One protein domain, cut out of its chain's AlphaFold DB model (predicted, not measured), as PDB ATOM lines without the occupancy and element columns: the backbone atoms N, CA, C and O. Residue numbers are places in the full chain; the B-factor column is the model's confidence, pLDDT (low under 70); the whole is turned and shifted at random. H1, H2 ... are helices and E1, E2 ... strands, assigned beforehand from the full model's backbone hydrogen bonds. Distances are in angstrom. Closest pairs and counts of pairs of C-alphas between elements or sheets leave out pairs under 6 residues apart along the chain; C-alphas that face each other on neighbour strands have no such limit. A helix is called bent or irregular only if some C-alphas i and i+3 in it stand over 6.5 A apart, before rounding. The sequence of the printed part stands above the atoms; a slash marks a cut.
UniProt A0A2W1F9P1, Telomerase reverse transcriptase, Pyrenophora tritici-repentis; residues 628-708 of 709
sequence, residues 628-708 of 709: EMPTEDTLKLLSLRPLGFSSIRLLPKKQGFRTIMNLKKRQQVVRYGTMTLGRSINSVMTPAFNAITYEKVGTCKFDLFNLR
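AT A GLANCE: This is residues 628 to 708 of the 709 residues of the protein "Telomerase reverse transcriptase" of Pyrenophora tritici-repentis (UniProt A0A2W1F9P1). Picture an open, branched shape with no shared core: a short helix, H1, then two separate two-strand hairpins, E1 with E2 and E3 with E4, that reach in different directions, and a long helix, H2, whose residues 686 to 706 stick out as an arm along the longest axis. The hairpin of E1 and E2 points crosswise to that arm, while the smaller hairpin of E3 and E4 lies near the end where H2 begins. The 81 printed residues hold two named helices and four named strands in the order H1, E1, E2, E3, E4, H2; the sheets E1 - E2 and E3 - E4 are both antiparallel, and the class is mixed, helices and strands. The whole is extended, with a radius of gyration of the C-alphas of 19.2 A, and flat, spanning 60 by 45 by 23 A.

HOW THE PARTS SIT: Start with H1, residues 631 to 640, and E1, residues 647 to 652, joined by a short link. E1 and E2, residues 657 to 662, form an antiparallel hairpin at 151 degrees between directions; look for N 649 and O 660, 2.8 A apart, and N 651 and O 658, 2.9 A apart, both within hydrogen-bond range. E2 is apart from E3, residues 668 to 671. E3 forms an antiparallel hairpin with E4, residues 674 to 677, at 137 degrees; there N 669 and O 676 are within hydrogen-bond range at 2.8 A. H2, residues 681 to 706, is apart from H1, E1, E2 and E3. H1 is also apart from E2, E3 and E4. In H1 every O i to N i+4 pair is within hydrogen-bond range; in H2, 20 of 22 are.

IN THESE COORDINATES: Find C-alpha 631 at (319.737, 302.946, 180.443), where H1 begins its 14.5 A. E1 covers 16.5 A from C-alpha 647 at (308.823, 305.473, 191.544), and E2 covers 15.4 A. E3 covers 9.4 A and E4 10.1 A. H2 covers 37.5 A and ends at C-alpha 706, (271.417, 281.407, 184.741); it is irregular, with C-alphas 684 and 687 7.1 A apart, and has a kink of 41 degrees near residue 688.

THE WHOLE: The two C-alphas farthest apart, those of Gly 673 and Arg 708, are 62.1 A apart. The printed part has no cut and no long link. The mean pLDDT of the printed part is 77.2; look for values under 70 at residues 671 to 674 and 698 to 708.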
ATOM      1  N   GLU A 628     317.717 294.477 186.824       84.12
ATOM      2  CA  GLU A 628     318.364 295.715 186.384       84.12
ATOM      3  C   GLU A 628     318.345 295.806 184.858       84.12
ATOM      4  O   GLU A 628     318.754 294.881 184.169       84.12
ATOM      5  N   MET A 629     317.901 296.950 184.337       84.94
ATOM      6  CA  MET A 629     317.833 297.208 182.901       84.94
ATOM      7  C   MET A 629     318.830 298.307 182.507       84.94
ATOM      8  O   MET A 629     318.893 299.336 183.195       84.94
ATOM      9  N   PRO A 630     319.571 298.151 181.391       89.06
ATOM     10  CA  PRO A 630     320.431 299.198 180.857       89.06
ATOM     11  C   PRO A 630     319.667 300.491 180.544       89.06
ATOM     12  O   PRO A 630     318.483 300.493 180.186       89.06
ATOM     13  N   THR A 631     320.360 301.627 180.653       85.19
ATOM     14  CA  THR A 631     319.737 302.946 180.443       85.19
ATOM     15  C   THR A 631     319.280 303.131 178.994       85.19
ATOM     16  O   THR A 631     318.212 303.692 178.761       85.19
ATOM     17  N   GLU A 632     320.043 302.627 178.023       85.50
ATOM     18  CA  GLU A 632     319.709 302.732 176.598       85.50
ATOM     19  C   GLU A 632     318.418 301.988 176.251       85.50
ATOM     20  O   GLU A 632     317.517 302.562 175.635       85.50
ATOM     21  N   ASP A 633     318.281 300.745 176.711       84.25
ATOM     22  CA  ASP A 633     317.081 299.938 176.473       84.25
ATOM     23  C   ASP A 633     315.867 300.522 177.187       84.25
ATOM     24  O   ASP A 633     314.772 300.573 176.626       84.25
ATOM     25  N   THR A 634     316.075 301.085 178.381       83.25
ATOM     26  CA  THR A 634     315.032 301.820 179.101       83.25
ATOM     27  C   THR A 634     314.529 303.016 178.283       83.25
ATOM     28  O   THR A 634     313.320 303.236 178.199       83.25
ATOM     29  N   LEU A 635     315.424 303.791 177.662       82.81
ATOM     30  CA  LEU A 635     315.050 304.941 176.830       82.81
ATOM     31  C   LEU A 635     314.316 304.512 175.556       82.81
ATOM     32  O   LEU A 635     313.288 305.110 175.227       82.81
ATOM     33  N   LYS A 636     314.787 303.453 174.883       83.44
ATOM     34  CA  LYS A 636     314.101 302.868 173.718       83.44
ATOM     35  C   LYS A 636     312.686 302.435 174.095       83.44
ATOM     36  O   LYS A 636     311.720 302.886 173.486       83.44
ATOM     37  N   LEU A 637     312.543 301.653 175.163       83.56
ATOM     38  CA  LEU A 637     311.255 301.141 175.631       83.56
ATOM     39  C   LEU A 637     310.299 302.279 176.027       83.56
ATOM     40  O   LEU A 637     309.130 302.264 175.645       83.56
ATOM     41  N   LEU A 638     310.786 303.308 176.729       81.44
ATOM     42  CA  LEU A 638     309.984 304.485 177.086       81.44
ATOM     43  C   LEU A 638     309.554 305.321 175.872       81.44
ATOM     44  O   LEU A 638     308.543 306.014 175.964       81.44
ATOM     45  N   SER A 639     310.289 305.268 174.759       78.44
ATOM     46  CA  SER A 639     309.895 305.939 173.514       78.44
ATOM     47  C   SER A 639     308.799 305.182 172.757       78.44
ATOM     48  O   SER A 639     307.927 305.809 172.161       78.44
ATOM     49  N   LEU A 640     308.793 303.848 172.848       80.69
ATOM     50  CA  LEU A 640     307.862 302.969 172.130       80.69
ATOM     51  C   LEU A 640     306.455 302.910 172.739       80.69
ATOM     52  O   LEU A 640     305.514 302.513 172.056       80.69
ATOM     53  N   ARG A 641     306.283 303.265 174.020       77.31
ATOM     54  CA  ARG A 641     304.997 303.114 174.719       77.31
ATOM     55  C   ARG A 641     304.541 304.395 175.421       77.31
ATOM     56  O   ARG A 641     305.352 305.106 176.007       77.31
ATOM     57  N   PRO A 642     303.221 304.641 175.515       71.25
ATOM     58  CA  PRO A 642     302.682 305.766 176.284       71.25
ATOM     59  C   PRO A 642     302.802 305.575 177.810       71.25
ATOM     60  O   PRO A 642     302.525 306.498 178.581       71.25
ATOM     61  N   LEU A 643     303.177 304.373 178.264       77.50
ATOM     62  CA  LEU A 643     303.378 304.016 179.668       77.50
ATOM     63  C   LEU A 643     304.769 304.452 180.157       77.50
ATOM     64  O   LEU A 643     305.794 303.903 179.757       77.50
ATOM     65  N   GLY A 644     304.791 305.413 181.082       79.06
ATOM     66  CA  GLY A 644     306.017 305.843 181.758       79.06
ATOM     67  C   GLY A 644     306.534 304.837 182.796       79.06
ATOM     68  O   GLY A 644     306.133 303.676 182.840       79.06
ATOM     69  N   PHE A 645     307.407 305.308 183.686       83.25
ATOM     70  CA  PHE A 645     307.933 304.529 184.815       83.25
ATOM     71  C   PHE A 645     307.316 304.956 186.156       83.25
ATOM     72  O   PHE A 645     306.897 306.104 186.352       83.25
ATOM     73  N   SER A 646     307.282 304.031 187.115       84.75
ATOM     74  CA  SER A 646     306.844 304.316 188.481       84.75
ATOM     75  C   SER A 646     308.040 304.598 189.394       84.75
ATOM     76  O   SER A 646     309.176 304.243 189.097       84.75
ATOM     77  N   SER A 647     307.805 305.299 190.503       84.06
ATOM     78  CA  SER A 647     308.823 305.473 191.544       84.06
ATOM     79  C   SER A 647     308.464 304.632 192.759       84.06
ATOM     80  O   SER A 647     307.327 304.701 193.240       84.06
ATOM     81  N   ILE A 648     309.450 303.900 193.272       86.44
ATOM     82  CA  ILE A 648     309.339 303.144 194.516       86.44
ATOM     83  C   ILE A 648     309.367 304.110 195.705       86.44
ATOM     84  O   ILE A 648     310.179 305.038 195.765       86.44
ATOM     85  N   ARG A 649     308.472 303.881 196.663       88.06
ATOM     86  CA  ARG A 649     308.423 304.541 197.966       88.06
ATOM     87  C   ARG A 649     308.445 303.478 199.059       88.06
ATOM     88  O   ARG A 649     307.637 302.554 199.029       88.06
ATOM     89  N   LEU A 650     309.324 303.652 200.041       87.81
ATOM     90  CA  LEU A 650     309.434 302.778 201.206       87.81
ATOM     91  C   LEU A 650     308.712 303.413 202.402       87.81
ATOM     92  O   LEU A 650     308.931 304.586 202.710       87.81
ATOM     93  N   LEU A 651     307.827 302.658 203.056       86.88
ATOM     94  CA  LEU A 651     307.197 303.040 204.324       86.88
ATOM     95  C   LEU A 651     307.764 302.176 205.453       86.88
ATOM     96  O   LEU A 651     307.669 300.951 205.350       86.88
ATOM     97  N   PRO A 652     308.303 302.769 206.529       85.06
ATOM     98  CA  PRO A 652     308.777 302.002 207.672       85.06
ATOM     99  C   PRO A 652     307.615 301.275 208.369       85.06
ATOM    100  O   PRO A 652     306.519 301.827 208.559       85.06
ATOM    101  N   LYS A 653     307.864 300.016 208.737       83.75
ATOM    102  CA  LYS A 653     307.048 299.211 209.658       83.75
ATOM    103  C   LYS A 653     307.793 299.065 210.994       83.75
ATOM    104  O   LYS A 653     308.886 299.598 211.142       83.75
ATOM    105  N   LYS A 654     307.215 298.316 211.946       74.31
ATOM    106  CA  LYS A 654     307.916 297.940 213.189       74.31
ATOM    107  C   LYS A 654     309.248 297.238 212.890       74.31
ATOM    108  O   LYS A 654     310.255 297.566 213.507       74.31
ATOM    109  N   GLN A 655     309.232 296.336 211.904       76.56
ATOM    110  CA  GLN A 655     310.395 295.663 211.329       76.56
ATOM    111  C   GLN A 655     310.279 295.700 209.795       76.56
ATOM    112  O   GLN A 655     309.235 295.346 209.237       76.56
ATOM    113  N   GLY A 656     311.321 296.176 209.110       81.69
ATOM    114  CA  GLY A 656     311.371 296.249 207.646       81.69
ATOM    115  C   GLY A 656     310.523 297.364 207.009       81.69
ATOM    116  O   GLY A 656     310.055 298.300 207.665       81.69
ATOM    117  N   PHE A 657     310.320 297.265 205.690       86.00
ATOM    118  CA  PHE A 657     309.629 298.278 204.883       86.00
ATOM    119  C   PHE A 657     308.428 297.716 204.121       86.00
ATOM    120  O   PHE A 657     308.418 296.575 203.670       86.00
ATOM    121  N   ARG A 658     307.411 298.557 203.917       86.88
ATOM    122  CA  ARG A 658     306.382 298.357 202.892       86.88
ATOM    123  C   ARG A 658     306.781 299.106 201.624       86.88
ATOM    124  O   ARG A 658     306.888 300.333 201.645       86.88
ATOM    125  N   THR A 659     306.921 298.380 200.525       87.88
ATOM    126  CA  THR A 659     307.190 298.947 199.199       87.88
ATOM    127  C   THR A 659     305.883 299.388 198.539       87.88
ATOM    128  O   THR A 659     304.912 298.636 198.499       87.88
ATOM    129  N   ILE A 660     305.834 300.624 198.034       88.44
ATOM    130  CA  ILE A 660     304.692 301.189 197.302       88.44
ATOM    131  C   ILE A 660     305.184 301.758 195.972       88.44
ATOM    132  O   ILE A 660     306.113 302.563 195.948       88.44
ATOM    133  N   MET A 661     304.523 301.401 194.871       87.38
ATOM    134  CA  MET A 661     304.771 301.987 193.550       87.38
ATOM    135  C   MET A 661     303.787 303.126 193.277       87.38
ATOM    136  O   MET A 661     302.571 302.936 193.286       87.38
ATOM    137  N   ASN A 662     304.295 304.337 193.041       86.75
ATOM    138  CA  ASN A 662     303.438 305.485 192.743       86.75
ATOM    139  C   ASN A 662     303.142 305.592 191.239       86.75
ATOM    140  O   ASN A 662     303.974 306.087 190.478       86.75
ATOM    141  N   LEU A 663     301.929 305.194 190.844       85.12
ATOM    142  CA  LEU A 663     301.438 305.222 189.457       85.12
ATOM    143  C   LEU A 663     300.671 306.507 189.088       85.12
ATOM    144  O   LEU A 663     300.405 306.778 187.914       85.12
ATOM    145  N   LYS A 664     300.319 307.335 190.082       83.25
ATOM    146  CA  LYS A 664     299.582 308.595 189.873       83.25
ATOM    147  C   LYS A 664     300.505 309.753 189.488       83.25
ATOM    148  O   LYS A 664     300.038 310.760 188.953       83.25
ATOM    149  N   LYS A 665     301.809 309.639 189.764       81.44
ATOM    150  CA  LYS A 665     302.786 310.689 189.462       81.44
ATOM    151  C   LYS A 665     302.836 310.949 187.953       81.44
ATOM    152  O   LYS A 665     303.100 310.044 187.169       81.44
ATOM    153  N   ARG A 666     302.599 312.202 187.558       83.25
ATOM    154  CA  ARG A 666     302.769 312.667 186.176       83.25
ATOM    155  C   ARG A 666     304.239 312.987 185.947       83.25
ATOM    156  O   ARG A 666     304.847 313.686 186.758       83.25
ATOM    157  N   GLN A 667     304.803 312.457 184.872       79.19
ATOM    158  CA  GLN A 667     306.196 312.701 184.519       79.19
ATOM    159  C   GLN A 667     306.327 314.011 183.747       79.19
ATOM    160  O   GLN A 667     305.422 314.375 182.996       79.19
ATOM    161  N   GLN A 668     307.430 314.730 183.945       78.25
ATOM    162  CA  GLN A 668     307.745 315.889 183.116       78.25
ATOM    163  C   GLN A 668     308.305 315.397 181.785       78.25
ATOM    164  O   GLN A 668     309.269 314.639 181.758       78.25
ATOM    165  N   VAL A 669     307.684 315.831 180.698       73.81
ATOM    166  CA  VAL A 669     308.059 315.519 179.324       73.81
ATOM    167  C   VAL A 669     308.350 316.839 178.625       73.81
ATOM    168  O   VAL A 669     307.572 317.794 178.722       73.81
ATOM    169  N   VAL A 670     309.483 316.914 177.931       71.00
ATOM    170  CA  VAL A 670     309.787 318.063 177.075       71.00
ATOM    171  C   VAL A 670     308.954 317.924 175.807       71.00
ATOM    172  O   VAL A 670     309.089 316.950 175.076       71.00
ATOM    173  N   ARG A 671     308.074 318.892 175.550       65.00
ATOM    174  CA  ARG A 671     307.314 319.001 174.302       65.00
ATOM    175  C   ARG A 671     307.597 320.371 173.700       65.00
ATOM    176  O   ARG A 671     307.369 321.380 174.360       65.00
ATOM    177  N   TYR A 672     308.125 320.401 172.475       57.53
ATOM    178  CA  TYR A 672     308.461 321.640 171.754       57.53
ATOM    179  C   TYR A 672     309.354 322.598 172.574       57.53
ATOM    180  O   TYR A 672     309.063 323.782 172.712       57.53
ATOM    181  N   GLY A 673     310.395 322.065 173.227       65.12
ATOM    182  CA  GLY A 673     311.300 322.848 174.084       65.12
ATOM    183  C   GLY A 673     310.709 323.308 175.428       65.12
ATOM    184  O   GLY A 673     311.436 323.852 176.258       65.12
ATOM    185  N   THR A 674     309.424 323.042 175.690       63.19
ATOM    186  CA  THR A 674     308.734 323.407 176.935       63.19
ATOM    187  C   THR A 674     308.485 322.174 177.801       63.19
ATOM    188  O   THR A 674     308.049 321.127 177.321       63.19
ATOM    189  N   MET A 675     308.764 322.270 179.102       71.69
ATOM    190  CA  MET A 675     308.495 321.174 180.036       71.69
ATOM    191  C   MET A 675     307.011 321.139 180.396       71.69
ATOM    192  O   MET A 675     306.479 322.099 180.944       71.69
ATOM    193  N   THR A 676     306.349 320.018 180.125       77.38
ATOM    194  CA  THR A 676     304.931 319.809 180.444       77.38
ATOM    195  C   THR A 676     304.736 318.481 181.158       77.38
ATOM    196  O   THR A 676     305.524 317.551 181.013       77.38
ATOM    197  N   LEU A 677     303.691 318.368 181.969       79.44
ATOM    198  CA  LEU A 677     303.357 317.130 182.659       79.44
ATOM    199  C   LEU A 677     302.595 316.191 181.721       79.44
ATOM    200  O   LEU A 677     301.473 316.487 181.301       79.44
ATOM    201  N   GLY A 678     303.173 315.020 181.464       78.88
ATOM    202  CA  GLY A 678     302.535 313.928 180.741       78.88
ATOM    203  C   GLY A 678     301.311 313.354 181.465       78.88
ATOM    204  O   GLY A 678     300.910 313.802 182.549       78.88
ATOM    205  N   ARG A 679     300.695 312.338 180.855       80.75
ATOM    206  CA  ARG A 679     299.624 311.557 181.490       80.75
ATOM    207  C   ARG A 679     300.224 310.664 182.584       80.75
ATOM    208  O   ARG A 679     301.382 310.264 182.502       80.75
ATOM    209  N   SER A 680     299.462 310.398 183.643       84.31
ATOM    210  CA  SER A 680     299.858 309.414 184.659       84.31
ATOM    211  C   SER A 680     299.595 308.000 184.144       84.31
ATOM    212  O   SER A 680     298.704 307.813 183.316       84.31
ATOM    213  N   ILE A 681     300.311 307.001 184.670       85.00
ATOM    214  CA  ILE A 681     300.075 305.589 184.325       85.00
ATOM    215  C   ILE A 681     298.611 305.227 184.600       85.00
ATOM    216  O   ILE A 681     297.948 304.665 183.736       85.00
ATOM    217  N   ASN A 682     298.060 305.669 185.737       85.88
ATOM    218  CA  ASN A 682     296.640 305.472 186.045       85.88
ATOM    219  C   ASN A 682     295.723 306.061 184.968       85.88
ATOM    220  O   ASN A 682     294.773 305.403 184.567       85.88
ATOM    221  N   SER A 683     295.999 307.274 184.477       85.06
ATOM    222  CA  SER A 683     295.186 307.904 183.428       85.06
ATOM    223  C   SER A 683     295.264 307.158 182.097       85.06
ATOM    224  O   SER A 683     294.269 307.135 181.381       85.06
ATOM    225  N   VAL A 684     296.420 306.577 181.762       85.69
ATOM    226  CA  VAL A 684     296.591 305.754 180.553       85.69
ATOM    227  C   VAL A 684     295.850 304.423 180.696       85.69
ATOM    228  O   VAL A 684     295.196 303.994 179.756       85.69
ATOM    229  N   MET A 685     295.881 303.815 181.885       86.69
ATOM    230  CA  MET A 685     295.238 302.526 182.171       86.69
ATOM    231  C   MET A 685     293.736 302.628 182.479       86.69
ATOM    232  O   MET A 685     293.051 301.611 182.471       86.69
ATOM    233  N   THR A 686     293.204 303.825 182.754       88.38
ATOM    234  CA  THR A 686     291.796 304.021 183.153       88.38
ATOM    235  C   THR A 686     290.795 303.451 182.138       88.38
ATOM    236  O   THR A 686     289.871 302.770 182.574       88.38
ATOM    237  N   PRO A 687     290.942 303.650 180.809       86.06
ATOM    238  CA  PRO A 687     290.014 303.068 179.837       86.06
ATOM    239  C   PRO A 687     289.997 301.536 179.880       86.06
ATOM    240  O   PRO A 687     288.922 300.949 179.933       86.06
ATOM    241  N   ALA A 688     291.174 300.901 179.939       86.88
ATOM    242  CA  ALA A 688     291.289 299.448 180.051       86.88
ATOM    243  C   ALA A 688     290.704 298.938 181.378       86.88
ATOM    244  O   ALA A 688     289.944 297.977 181.389       86.88
ATOM    245  N   PHE A 689     290.987 299.624 182.490       87.44
ATOM    246  CA  PHE A 689     290.408 299.306 183.795       87.44
ATOM    247  C   PHE A 689     288.877 299.398 183.783       87.44
ATOM    248  O   PHE A 689     288.206 298.505 184.296       87.44
ATOM    249  N   ASN A 690     288.317 300.444 183.172       88.12
ATOM    250  CA  ASN A 690     286.871 300.624 183.061       88.12
ATOM    251  C   ASN A 690     286.235 299.559 182.162       88.12
ATOM    252  O   ASN A 690     285.184 299.047 182.522       88.12
ATOM    253  N   ALA A 691     286.874 299.201 181.043       85.62
ATOM    254  CA  ALA A 691     286.408 298.132 180.162       85.62
ATOM    255  C   ALA A 691     286.380 296.782 180.895       85.62
ATOM    256  O   ALA A 691     285.342 296.137 180.948       85.62
ATOM    257  N   ILE A 692     287.473 296.410 181.568       88.69
ATOM    258  CA  ILE A 692     287.551 295.167 182.355       88.69
ATOM    259  C   ILE A 692     286.537 295.174 183.507       88.69
ATOM    260  O   ILE A 692     285.918 294.156 183.804       88.69
ATOM    261  N   THR A 693     286.345 296.318 184.169       86.94
ATOM    262  CA  THR A 693     285.358 296.445 185.254       86.94
ATOM    263  C   THR A 693     283.932 296.323 184.725       86.94
ATOM    264  O   THR A 693     283.103 295.682 185.366       86.94
ATOM    265  N   TYR A 694     283.646 296.914 183.562       81.94
ATOM    266  CA  TYR A 694     282.357 296.788 182.894       81.94
ATOM    267  C   TYR A 694     282.070 295.330 182.537       81.94
ATOM    268  O   TYR A 694     281.017 294.824 182.916       81.94
ATOM    269  N   GLU A 695     283.035 294.641 181.920       83.62
ATOM    270  CA  GLU A 695     282.930 293.213 181.613       83.62
ATOM    271  C   GLU A 695     282.679 292.397 182.878       83.62
ATOM    272  O   GLU A 695     281.697 291.667 182.935       83.62
ATOM    273  N   LYS A 696     283.464 292.606 183.945       79.50
ATOM    274  CA  LYS A 696     283.301 291.908 185.232       79.50
ATOM    275  C   LYS A 696     281.898 292.062 185.829       79.50
ATOM    276  O   LYS A 696     281.345 291.114 186.382       79.50
ATOM    277  N   VAL A 697     281.324 293.264 185.766       75.75
ATOM    278  CA  VAL A 697     279.963 293.526 186.270       75.75
ATOM    279  C   VAL A 697     278.905 292.951 185.320       75.75
ATOM    280  O   VAL A 697     277.857 292.494 185.780       75.75
ATOM    281  N   GLY A 698     279.179 292.937 184.014       59.41
ATOM    282  CA  GLY A 698     278.348 292.306 182.990       59.41
ATOM    283  C   GLY A 698     278.262 290.786 183.145       59.41
ATOM    284  O   GLY A 698     277.158 290.248 183.131       59.41
ATOM    285  N   THR A 699     279.383 290.101 183.395       56.31
ATOM    286  CA  THR A 699     279.410 288.641 183.620       56.31
ATOM    287  C   THR A 699     278.649 288.253 184.888       56.31
ATOM    288  O   THR A 699     277.848 287.326 184.867       56.31
ATOM    289  N   CYS A 700     278.774 289.038 185.963       50.28
ATOM    290  CA  CYS A 700     278.030 288.810 187.208       50.28
ATOM    291  C   CYS A 700     276.498 288.930 187.036       50.28
ATOM    292  O   CYS A 700     275.737 288.308 187.775       50.28
ATOM    293  N   LYS A 701     276.019 289.710 186.052       48.53
ATOM    294  CA  LYS A 701     274.589 289.760 185.694       48.53
ATOM    295  C   LYS A 701     274.141 288.564 184.852       48.53
ATOM    296  O   LYS A 701     272.979 288.181 184.959       48.53
ATOM    297  N   PHE A 702     275.031 287.980 184.051       46.94
ATOM    298  CA  PHE A 702     274.748 286.752 183.304       46.94
ATOM    299  C   PHE A 702     274.647 285.530 184.230       46.94
ATOM    300  O   PHE A 702     273.727 284.730 184.066       46.94
ATOM    301  N   ASP A 703     275.483 285.440 185.268       46.50
ATOM    302  CA  ASP A 703     275.410 284.338 186.246       46.50
ATOM    303  C   ASP A 703     274.125 284.384 187.096       46.50
ATOM    304  O   ASP A 703     273.512 283.353 187.366       46.50
ATOM    305  N   LEU A 704     273.633 285.581 187.438       44.00
ATOM    306  CA  LEU A 704     272.336 285.760 188.112       44.00
ATOM    307  C   LEU A 704     271.127 285.422 187.220       44.00
ATOM    308  O   LEU A 704     270.060 285.102 187.744       44.00
ATOM    309  N   PHE A 705     271.278 285.483 185.895       42.62
ATOM    310  CA  PHE A 705     270.235 285.074 184.951       42.62
ATOM    311  C   PHE A 705     270.196 283.553 184.747       42.62
ATOM    312  O   PHE A 705     269.115 283.002 184.553       42.62
ATOM    313  N   ASN A 706     271.338 282.867 184.856       44.97
ATOM    314  CA  ASN A 706     271.417 281.407 184.741       44.97
ATOM    315  C   ASN A 706     271.076 280.654 186.040       44.97
ATOM    316  O   ASN A 706     270.761 279.475 185.978       44.97
ATOM    317  N   LEU A 707     271.061 281.324 187.197       47.16
ATOM    318  CA  LEU A 707     270.561 280.766 188.467       47.16
ATOM    319  C   LEU A 707     269.040 280.928 188.670       47.16
ATOM    320  O   LEU A 707     268.508 280.522 189.702       47.16
ATOM    321  N   ARG A 708     268.334 281.537 187.709       42.38
ATOM    322  CA  ARG A 708     266.866 281.697 187.696       42.38
ATOM    323  C   ARG A 708     266.181 280.968 186.530       42.38
ATOM    324  O   ARG A 708     265.032 281.287 186.222       42.38
TER     325      ARG A 708